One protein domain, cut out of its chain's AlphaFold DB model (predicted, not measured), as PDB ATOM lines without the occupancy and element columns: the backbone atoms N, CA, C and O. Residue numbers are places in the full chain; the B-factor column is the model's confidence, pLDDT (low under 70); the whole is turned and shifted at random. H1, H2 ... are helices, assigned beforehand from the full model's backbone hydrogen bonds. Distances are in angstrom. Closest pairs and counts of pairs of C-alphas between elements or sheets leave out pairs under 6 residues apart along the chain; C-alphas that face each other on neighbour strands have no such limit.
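What this domain is: This is residues 4 to 77 of the 209 residues of the protein "SAC domain-containing protein" of Phytophthora fragariae (UniProt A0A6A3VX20). Two long helices, H3 and H1, run opposite ways and make an open V, touching through the first half of H1 and spreading apart toward the end of H1 and the beginning of H3. The short helix H2 and the loop after it span the wide end of the V, while the small helix H4 folds back and packs on H3. The printed part has 74 residues and is all helix, with four named helices in the order H1, H2, H3, H4 and no named strand. It is elongated, 40 by 24 by 17 A, and only just compact, close to loose, with a radius of gyration of the C-alphas of 13.1 A.

Where its parts are: H3, residues 39 to 61, is the longest helix at 31.9 A; its C-alpha 39 is at (143.204, 155.676, 105.057). H1, residues 4 to 22, measures 26.5 A and begins with C-alpha 4 at (141.872, 130.473, 99.346). H2 is residues 26 to 29, 5.2 A long. H4, residues 68 to 73, measures 8.4 A and ends with C-alpha 73 at (151.622, 146.609, 101.824).

How they stand to each other: H3 touches H1 with residues 49 to 57 alone, and H1 touches H3 with residues 4 to 12 alone; the closest C-alphas, of Asn 8 and Ala 53, are 6.5 A apart. Their lines stand at a steep tilt of 39 degrees, opposite ways. H3 and H4 form a helical hairpin at a shallow tilt of 1 degrees, opposite ways. H3 touches H4 with residues 46 to 50 alone; the closest C-alphas, of Lys 46 and Arg 72, are 6.1 A apart. H1 touches H2 with residues 17 to 20 alone; the closest C-alphas, of Met 20 and Thr 26, are 6.6 A apart. H2 is apart from H3 and from H4, and H1 is apart from H4. In H1, H3 and H4 every O i to N i+4 pair is within hydrogen-bond range; H2 is too short for such a pair.

The domain as a whole: The C-alphas of Glu 27 and Gly 62 are the two farthest apart, at 40.3 A. The printed part has no cut. The link from H1 to H2 is tight, and those from H2 to H3 and from H3 to H4 are short. The mean pLDDT of the printed part is 79.9; residues 27 to 35 and 68 to 75 are under 70.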
ATOM      1  N   LEU A   4     141.991 129.814  98.042       76.12
ATOM      2  CA  LEU A   4     141.872 130.473  99.346       76.12
ATOM      3  C   LEU A   4     142.224 131.966  99.289       76.12
ATOM      4  O   LEU A   4     141.434 132.802  99.727       76.12
ATOM      5  N   ASP A   5     143.365 132.314  98.689       75.94
ATOM      6  CA  ASP A   5     143.797 133.711  98.574       75.94
ATOM      7  C   ASP A   5     142.807 134.524  97.725       75.94
ATOM      8  O   ASP A   5     142.440 135.646  98.077       75.94
ATOM      9  N   ARG A   6     142.313 133.939  96.625       80.56
ATOM     10  CA  ARG A   6     141.341 134.590  95.733       80.56
ATOM     11  C   ARG A   6     139.987 134.769  96.417       80.56
ATOM     12  O   ARG A   6     139.391 135.836  96.309       80.56
ATOM     13  N   THR A   7     139.512 133.758  97.142       86.75
ATOM     14  CA  THR A   7     138.246 133.823  97.877       86.75
ATOM     15  C   THR A   7     138.329 134.793  99.042       86.75
ATOM     16  O   THR A   7     137.391 135.556  99.225       86.75
ATOM     17  N   ASN A   8     139.448 134.846  99.774       86.88
ATOM     18  CA  ASN A   8     139.626 135.800 100.869       86.88
ATOM     19  C   ASN A   8     139.616 137.246 100.354       86.88
ATOM     20  O   ASN A   8     138.982 138.110 100.953       86.88
ATOM     21  N   VAL A   9     140.247 137.506  99.202       83.69
ATOM     22  CA  VAL A   9     140.159 138.819  98.545       83.69
ATOM     23  C   VAL A   9     138.707 139.147  98.199       83.69
ATOM     24  O   VAL A   9     138.223 140.199  98.604       83.69
ATOM     25  N   VAL A  10     137.984 138.251  97.524       87.38
ATOM     26  CA  VAL A  10     136.580 138.484  97.139       87.38
ATOM     27  C   VAL A  10     135.682 138.698  98.363       87.38
ATOM     28  O   VAL A  10     134.900 139.646  98.392       87.38
ATOM     29  N   GLN A  11     135.827 137.878  99.403       90.25
ATOM     30  CA  GLN A  11     135.097 138.022 100.663       90.25
ATOM     31  C   GLN A  11     135.393 139.363 101.339       90.25
ATOM     32  O   GLN A  11     134.467 140.013 101.821       90.25
ATOM     33  N   SER A  12     136.647 139.827 101.301       88.75
ATOM     34  CA  SER A  12     136.999 141.148 101.824       88.75
ATOM     35  C   SER A  12     136.312 142.286 101.061       88.75
ATOM     36  O   SER A  12     135.903 143.268 101.673       88.75
ATOM     37  N   LEU A  13     136.086 142.149  99.748       87.38
ATOM     38  CA  LEU A  13     135.341 143.152  98.974       87.38
ATOM     39  C   LEU A  13     133.874 143.225  99.410       87.38
ATOM     40  O   LEU A  13     133.349 144.318  99.625       87.38
ATOM     41  N   PHE A  14     133.226 142.070  99.584       89.25
ATOM     42  CA  PHE A  14     131.852 142.009 100.086       89.25
ATOM     43  C   PHE A  14     131.744 142.543 101.516       89.25
ATOM     44  O   PHE A  14     130.861 143.353 101.798       89.25
ATOM     45  N   GLY A  15     132.673 142.157 102.394       89.31
ATOM     46  CA  GLY A  15     132.737 142.652 103.768       89.31
ATOM     47  C   GLY A  15     132.891 144.171 103.827       89.31
ATOM     48  O   GLY A  15     132.177 144.828 104.579       89.31
ATOM     49  N   ARG A  16     133.750 144.748 102.973       87.44
ATOM     50  CA  ARG A  16     133.911 146.205 102.864       87.44
ATOM     51  C   ARG A  16     132.608 146.874 102.439       87.44
ATOM     52  O   ARG A  16     132.168 147.815 103.089       87.44
ATOM     53  N   ARG A  17     131.981 146.383 101.363       85.50
ATOM     54  CA  ARG A  17     130.728 146.949 100.843       85.50
ATOM     55  C   ARG A  17     129.618 146.913 101.892       85.50
ATOM     56  O   ARG A  17     128.937 147.914 102.082       85.50
ATOM     57  N   SER A  18     129.464 145.784 102.583       89.75
ATOM     58  CA  SER A  18     128.477 145.636 103.655       89.75
ATOM     59  C   SER A  18     128.725 146.618 104.799       89.75
ATOM     60  O   SER A  18     127.776 147.206 105.305       89.75
ATOM     61  N   LEU A  19     129.984 146.820 105.193       88.31
ATOM     62  CA  LEU A  19     130.328 147.730 106.283       88.31
ATOM     63  C   LEU A  19     130.068 149.200 105.919       88.31
ATOM     64  O   LEU A  19     129.505 149.930 106.725       88.31
ATOM     65  N   MET A  20     130.412 149.623 104.699       86.50
ATOM     66  CA  MET A  20     130.149 150.997 104.236       86.50
ATOM     67  C   MET A  20     128.649 151.305 104.169       86.50
ATOM     68  O   MET A  20     128.227 152.388 104.561       86.50
ATOM     69  N   LEU A  21     127.832 150.332 103.745       85.88
ATOM     70  CA  LEU A  21     126.371 150.461 103.778       85.88
ATOM     71  C   LEU A  21     125.838 150.620 105.210       85.88
ATOM     72  O   LEU A  21     124.956 151.439 105.439       85.88
ATOM     73  N   GLN A  22     126.380 149.870 106.175       88.75
ATOM     74  CA  GLN A  22     125.975 149.964 107.585       88.75
ATOM     75  C   GLN A  22     126.363 151.301 108.230       88.75
ATOM     76  O   GLN A  22     125.659 151.772 109.116       88.75
ATOM     77  N   LEU A  23     127.458 151.915 107.778       85.44
ATOM     78  CA  LEU A  23     127.915 153.228 108.240       85.44
ATOM     79  C   LEU A  23     127.231 154.400 107.516       85.44
ATOM     80  O   LEU A  23     127.540 155.548 107.808       85.44
ATOM     81  N   ASN A  24     126.300 154.123 106.594       84.00
ATOM     82  CA  ASN A  24     125.644 155.113 105.733       84.00
ATOM     83  C   ASN A  24     126.623 155.925 104.853       84.00
ATOM     84  O   ASN A  24     126.293 157.000 104.361       84.00
ATOM     85  N   GLU A  25     127.815 155.379 104.603       80.44
ATOM     86  CA  GLU A  25     128.882 155.970 103.786       80.44
ATOM     87  C   GLU A  25     128.717 155.559 102.315       80.44
ATOM     88  O   GLU A  25     129.581 154.932 101.692       80.44
ATOM     89  N   THR A  26     127.551 155.853 101.736       72.81
ATOM     90  CA  THR A  26     127.214 155.438 100.362       72.81
ATOM     91  C   THR A  26     128.044 156.140  99.290       72.81
ATOM     92  O   THR A  26     128.204 155.598  98.197       72.81
ATOM     93  N   GLU A  27     128.623 157.302  99.592       69.12
ATOM     94  CA  GLU A  27     129.543 158.006  98.688       69.12
ATOM     95  C   GLU A  27     130.853 157.227  98.499       69.12
ATOM     96  O   GLU A  27     131.366 157.120  97.384       69.12
ATOM     97  N   ALA A  28     131.335 156.548  99.548       65.38
ATOM     98  CA  ALA A  28     132.516 155.686  99.479       65.38
ATOM     99  C   ALA A  28     132.310 154.438  98.591       65.38
ATOM    100  O   ALA A  28     133.282 153.786  98.208       65.38
ATOM    101  N   LEU A  29     131.062 154.107  98.229       67.44
ATOM    102  CA  LEU A  29     130.726 152.999  97.326       67.44
ATOM    103  C   LEU A  29     130.831 153.363  95.840       67.44
ATOM    104  O   LEU A  29     130.834 152.456  95.006       67.44
ATOM    105  N   GLN A  30     130.892 154.656  95.504       66.94
ATOM    106  CA  GLN A  30     130.980 155.134  94.119       66.94
ATOM    107  C   GLN A  30     132.430 155.166  93.595       66.94
ATOM    108  O   GLN A  30     132.653 155.291  92.392       66.94
ATOM    109  N   GLY A  31     133.417 155.030  94.490       66.50
ATOM    110  CA  GLY A  31     134.845 155.009  94.175       66.50
ATOM    111  C   GLY A  31     135.401 153.635  93.769       66.50
ATOM    112  O   GLY A  31     134.682 152.688  93.454       66.50
ATOM    113  N   ASN A  32     136.731 153.512  93.776       68.38
ATOM    114  CA  ASN A  32     137.420 152.263  93.451       68.38
ATOM    115  C   ASN A  32     137.113 151.176  94.497       68.38
ATOM    116  O   ASN A  32     137.462 151.312  95.662       68.38
ATOM    117  N   VAL A  33     136.550 150.045  94.065       66.19
ATOM    118  CA  VAL A  33     136.152 148.912  94.929       66.19
ATOM    119  C   VAL A  33     137.304 148.374  95.800       66.19
ATOM    120  O   VAL A  33     137.072 147.766  96.850       66.19
ATOM    121  N   LEU A  34     138.554 148.590  95.377       66.38
ATOM    122  CA  LEU A  34     139.748 148.109  96.069       66.38
ATOM    123  C   LEU A  34     140.210 148.997  97.231       66.38
ATOM    124  O   LEU A  34     140.949 148.491  98.075       66.38
ATOM    125  N   ASN A  35     139.809 150.271  97.291       67.06
ATOM    126  CA  ASN A  35     140.274 151.210  98.314       67.06
ATOM    127  C   ASN A  35     139.144 152.130  98.783       67.06
ATOM    128  O   ASN A  35     138.375 152.644  97.981       67.06
ATOM    129  N   SER A  36     139.090 152.384 100.084       72.44
ATOM    130  CA  SER A  36     138.235 153.422 100.662       72.44
ATOM    131  C   SER A  36     138.949 154.785 100.720       72.44
ATOM    132  O   SER A  36     140.184 154.826 100.725       72.44
ATOM    133  N   PRO A  37     138.203 155.907 100.785       73.19
ATOM    134  CA  PRO A  37     138.780 157.240 100.994       73.19
ATOM    135  C   PRO A  37     139.362 157.428 102.410       73.19
ATOM    136  O   PRO A  37     140.102 158.375 102.655       73.19
ATOM    137  N   PHE A  38     139.060 156.513 103.336       83.00
ATOM    138  CA  PHE A  38     139.478 156.559 104.735       83.00
ATOM    139  C   PHE A  38     140.748 155.724 104.966       83.00
ATOM    140  O   PHE A  38     140.692 154.503 105.128       83.00
ATOM    141  N   GLU A  39     141.911 156.374 105.013       83.81
ATOM    142  CA  GLU A  39     143.204 155.676 105.057       83.81
ATOM    143  C   GLU A  39     143.403 154.816 106.323       83.81
ATOM    144  O   GLU A  39     143.843 153.664 106.238       83.81
ATOM    145  N   ASP A  40     143.037 155.333 107.500       86.94
ATOM    146  CA  ASP A  40     143.183 154.607 108.772       86.94
ATOM    147  C   ASP A  40     142.263 153.384 108.859       86.94
ATOM    148  O   ASP A  40     142.653 152.319 109.364       86.94
ATOM    149  N   PHE A  41     141.054 153.514 108.307       86.50
ATOM    150  CA  PHE A  41     140.138 152.395 108.151       86.50
ATOM    151  C   PHE A  41     140.736 151.347 107.209       86.50
ATOM    152  O   PHE A  41     140.801 150.178 107.582       86.50
ATOM    153  N   GLU A  42     141.247 151.739 106.039       85.19
ATOM    154  CA  GLU A  42     141.809 150.796 105.069       85.19
ATOM    155  C   GLU A  42     143.015 150.037 105.643       85.19
ATOM    156  O   GLU A  42     143.138 148.823 105.455       85.19
ATOM    157  N   ARG A  43     143.877 150.721 106.405       85.94
ATOM    158  CA  ARG A  43     145.009 150.099 107.108       85.94
ATOM    159  C   ARG A  43     144.531 149.036 108.098       85.94
ATOM    160  O   ARG A  43     145.060 147.921 108.124       85.94
ATOM    161  N   THR A  44     143.514 149.361 108.893       89.75
ATOM    162  CA  THR A  44     142.948 148.445 109.892       89.75
ATOM    163  C   THR A  44     142.215 147.279 109.229       89.75
ATOM    164  O   THR A  44     142.428 146.126 109.604       89.75
ATOM    165  N   PHE A  45     141.425 147.553 108.194       89.19
ATOM    166  CA  PHE A  45     140.662 146.573 107.430       89.19
ATOM    167  C   PHE A  45     141.577 145.551 106.747       89.19
ATOM    168  O   PHE A  45     141.408 144.344 106.938       89.19
ATOM    169  N   LYS A  46     142.608 146.014 106.024       86.38
ATOM    170  CA  LYS A  46     143.618 145.145 105.395       86.38
ATOM    171  C   LYS A  46     144.350 144.291 106.428       86.38
ATOM    172  O   LYS A  46     144.615 143.117 106.172       86.38
ATOM    173  N   ARG A  47     144.640 144.837 107.615       88.00
ATOM    174  CA  ARG A  47     145.254 144.073 108.712       88.00
ATOM    175  C   ARG A  47     144.340 142.954 109.215       88.00
ATOM    176  O   ARG A  47     144.807 141.826 109.344       88.00
ATOM    177  N   VAL A  48     143.061 143.242 109.468       91.25
ATOM    178  CA  VAL A  48     142.077 142.247 109.937       91.25
ATOM    179  C   VAL A  48     141.902 141.128 108.910       91.25
ATOM    180  O   VAL A  48     142.018 139.955 109.258       91.25
ATOM    181  N   TRP A  49     141.719 141.470 107.635       88.38
ATOM    182  CA  TRP A  49     141.561 140.476 106.569       88.38
ATOM    183  C   TRP A  49     142.841 139.698 106.253       88.38
ATOM    184  O   TRP A  49     142.766 138.530 105.871       88.38
ATOM    185  N   GLY A  50     144.014 140.306 106.448       86.19
ATOM    186  CA  GLY A  50     145.291 139.596 106.407       86.19
ATOM    187  C   GLY A  50     145.400 138.556 107.524       86.19
ATOM    188  O   GLY A  50     145.782 137.420 107.265       86.19
ATOM    189  N   ASN A  51     144.993 138.908 108.748       88.19
ATOM    190  CA  ASN A  51     144.987 137.974 109.877       88.19
ATOM    191  C   ASN A  51     143.953 136.851 109.695       88.19
ATOM    192  O   ASN A  51     144.226 135.710 110.054       88.19
ATOM    193  N   ASN A  52     142.795 137.156 109.102       89.25
ATOM    194  CA  ASN A  52     141.806 136.145 108.729       89.25
ATOM    195  C   ASN A  52     142.389 135.134 107.727       89.25
ATOM    196  O   ASN A  52     142.269 133.928 107.926       89.25
ATOM    197  N   ALA A  53     143.080 135.619 106.690       85.81
ATOM    198  CA  ALA A  53     143.755 134.754 105.726       85.81
ATOM    199  C   ALA A  53     144.807 133.860 106.400       85.81
ATOM    200  O   ALA A  53     144.853 132.660 106.128       85.81
ATOM    201  N   ASP A  54     145.617 134.430 107.297       85.50
ATOM    202  CA  ASP A  54     146.628 133.693 108.061       85.50
ATOM    203  C   ASP A  54     145.992 132.585 108.918       85.50
ATOM    204  O   ASP A  54     146.469 131.449 108.903       85.50
ATOM    205  N   ALA A  55     144.889 132.884 109.609       88.50
ATOM    206  CA  ALA A  55     144.175 131.922 110.446       88.50
ATOM    207  C   ALA A  55     143.556 130.781 109.625       88.50
ATOM    208  O   ALA A  55     143.736 129.610 109.959       88.50
ATOM    209  N   ILE A  56     142.870 131.091 108.519       87.44
ATOM    210  CA  ILE A  56     142.265 130.057 107.665       87.44
ATOM    211  C   ILE A  56     143.354 129.208 106.998       87.44
ATOM    212  O   ILE A  56     143.234 127.984 106.927       87.44
ATOM    213  N   SER A  57     144.446 129.834 106.553       85.69
ATOM    214  CA  SER A  57     145.596 129.126 105.990       85.69
ATOM    215  C   SER A  57     146.218 128.158 106.997       85.69
ATOM    216  O   SER A  57     146.602 127.051 106.618       85.69
ATOM    217  N   LEU A  58     146.275 128.531 108.279       84.94
ATOM    218  CA  LEU A  58     146.775 127.652 109.332       84.94
ATOM    219  C   LEU A  58     145.898 126.403 109.486       84.94
ATOM    220  O   LEU A  58     146.433 125.302 109.572       84.94
ATOM    221  N   PHE A  59     144.572 126.545 109.472       80.62
ATOM    222  CA  PHE A  59     143.671 125.392 109.571       80.62
ATOM    223  C   PHE A  59     143.722 124.490 108.340       80.62
ATOM    224  O   PHE A  59     143.691 123.270 108.474       80.62
ATOM    225  N   TYR A  60     143.801 125.082 107.148       78.69
ATOM    226  CA  TYR A  60     143.735 124.330 105.900       78.69
ATOM    227  C   TYR A  60     145.075 123.708 105.498       78.69
ATOM    228  O   TYR A  60     145.134 122.558 105.080       78.69
ATOM    229  N   ALA A  61     146.159 124.474 105.600       80.19
ATOM    230  CA  ALA A  61     147.470 124.097 105.080       80.19
ATOM    231  C   ALA A  61     148.533 123.941 106.179       80.19
ATOM    232  O   ALA A  61     149.670 123.568 105.889       80.19
ATOM    233  N   GLY A  62     148.194 124.255 107.435       78.94
ATOM    234  CA  GLY A  62     149.115 124.152 108.564       78.94
ATOM    235  C   GLY A  62     150.202 125.227 108.608       78.94
ATOM    236  O   GLY A  62     151.090 125.163 109.455       78.94
ATOM    237  N   THR A  63     150.149 126.216 107.713       82.50
ATOM    238  CA  THR A  63     151.122 127.313 107.633       82.50
ATOM    239  C   THR A  63     150.417 128.651 107.436       82.50
ATOM    240  O   THR A  63     149.255 128.694 107.029       82.50
ATOM    241  N   GLY A  64     151.119 129.758 107.701       80.19
ATOM    242  CA  GLY A  64     150.602 131.107 107.430       80.19
ATOM    243  C   GLY A  64     150.288 131.328 105.947       80.19
ATOM    244  O   GLY A  64     150.723 130.547 105.091       80.19
ATOM    245  N   ALA A  65     149.524 132.376 105.627       77.62
ATOM    246  CA  ALA A  65     149.139 132.648 104.247       77.62
ATOM    247  C   ALA A  65     150.371 132.969 103.376       77.62
ATOM    248  O   ALA A  65     151.405 133.446 103.855       77.62
ATOM    249  N   LEU A  66     150.265 132.683 102.077       77.19
ATOM    250  CA  LEU A  66     151.272 133.101 101.103       77.19
ATOM    251  C   LEU A  66     151.000 134.557 100.720       77.19
ATOM    252  O   LEU A  66     149.864 135.022 100.789       77.19
ATOM    253  N   LYS A  67     152.037 135.284 100.292       73.31
ATOM    254  CA  LYS A  67     151.921 136.662  99.775       73.31
ATOM    255  C   LYS A  67     151.272 137.643 100.760       73.31
ATOM    256  O   LYS A  67     150.656 138.631 100.354       73.31
ATOM    257  N   THR A  68     151.446 137.407 102.058       66.69
ATOM    258  CA  THR A  68     150.963 138.295 103.130       66.69
ATOM    259  C   THR A  68     151.555 139.702 103.045       66.69
ATOM    260  O   THR A  68     150.938 140.673 103.476       66.69
ATOM    261  N   ASP A  69     152.744 139.841 102.458       65.00
ATOM    262  CA  ASP A  69     153.381 141.133 102.213       65.00
ATOM    263  C   ASP A  69     152.641 141.941 101.137       65.00
ATOM    264  O   ASP A  69     152.407 143.140 101.313       65.00
ATOM    265  N   PHE A  70     152.182 141.276 100.075       63.03
ATOM    266  CA  PHE A  70     151.382 141.897  99.027       63.03
ATOM    267  C   PHE A  70     150.005 142.329  99.544       63.03
ATOM    268  O   PHE A  70     149.573 143.441  99.253       63.03
ATOM    269  N   THR A  71     149.336 141.508 100.359       63.16
ATOM    270  CA  THR A  71     148.018 141.865 100.914       63.16
ATOM    271  C   THR A  71     148.093 142.996 101.943       63.16
ATOM    272  O   THR A  71     147.175 143.813 102.010       63.16
ATOM    273  N   ARG A  72     149.191 143.095 102.710       66.81
ATOM    274  CA  ARG A  72     149.366 144.136 103.741       66.81
ATOM    275  C   ARG A  72     149.940 145.451 103.216       66.81
ATOM    276  O   ARG A  72     149.531 146.507 103.684       66.81
ATOM    277  N   THR A  73     150.884 145.409 102.276       61.41
ATOM    278  CA  THR A  73     151.622 146.609 101.824       61.41
ATOM    279  C   THR A  73     151.447 146.937 100.342       61.41
ATOM    280  O   THR A  73     151.906 147.984  99.890       61.41
ATOM    281  N   GLY A  74     150.813 146.059  99.560       62.75
ATOM    282  CA  GLY A  74     150.623 146.238  98.116       62.75
ATOM    283  C   GLY A  74     151.901 146.110  97.277       62.75
ATOM    284  O   GLY A  74     151.841 146.221  96.055       62.75
ATOM    285  N   LYS A  75     153.064 145.863  97.899       69.50
ATOM    286  CA  LYS A  75     154.358 145.688  97.226       69.50
ATOM    287  C   LYS A  75     154.984 144.352  97.604       69.50
ATOM    288  O   LYS A  75     154.877 143.891  98.737       69.50
ATOM    289  N   ARG A  76     155.671 143.736  96.640       70.50
ATOM    290  CA  ARG A  76     156.390 142.478  96.848       70.50
ATOM    291  C   ARG A  76     157.768 142.743  97.445       70.50
ATOM    292  O   ARG A  76     158.558 143.486  96.868       70.50
ATOM    293  N   THR A  77     158.077 142.110  98.572       79.44
ATOM    294  CA  THR A  77     159.375 142.243  99.247       79.44
ATOM    295  C   THR A  77     160.234 140.996  99.034       79.44
ATOM    296  O   THR A  77     159.725 139.876  98.994       79.44
TER     297      THR A  77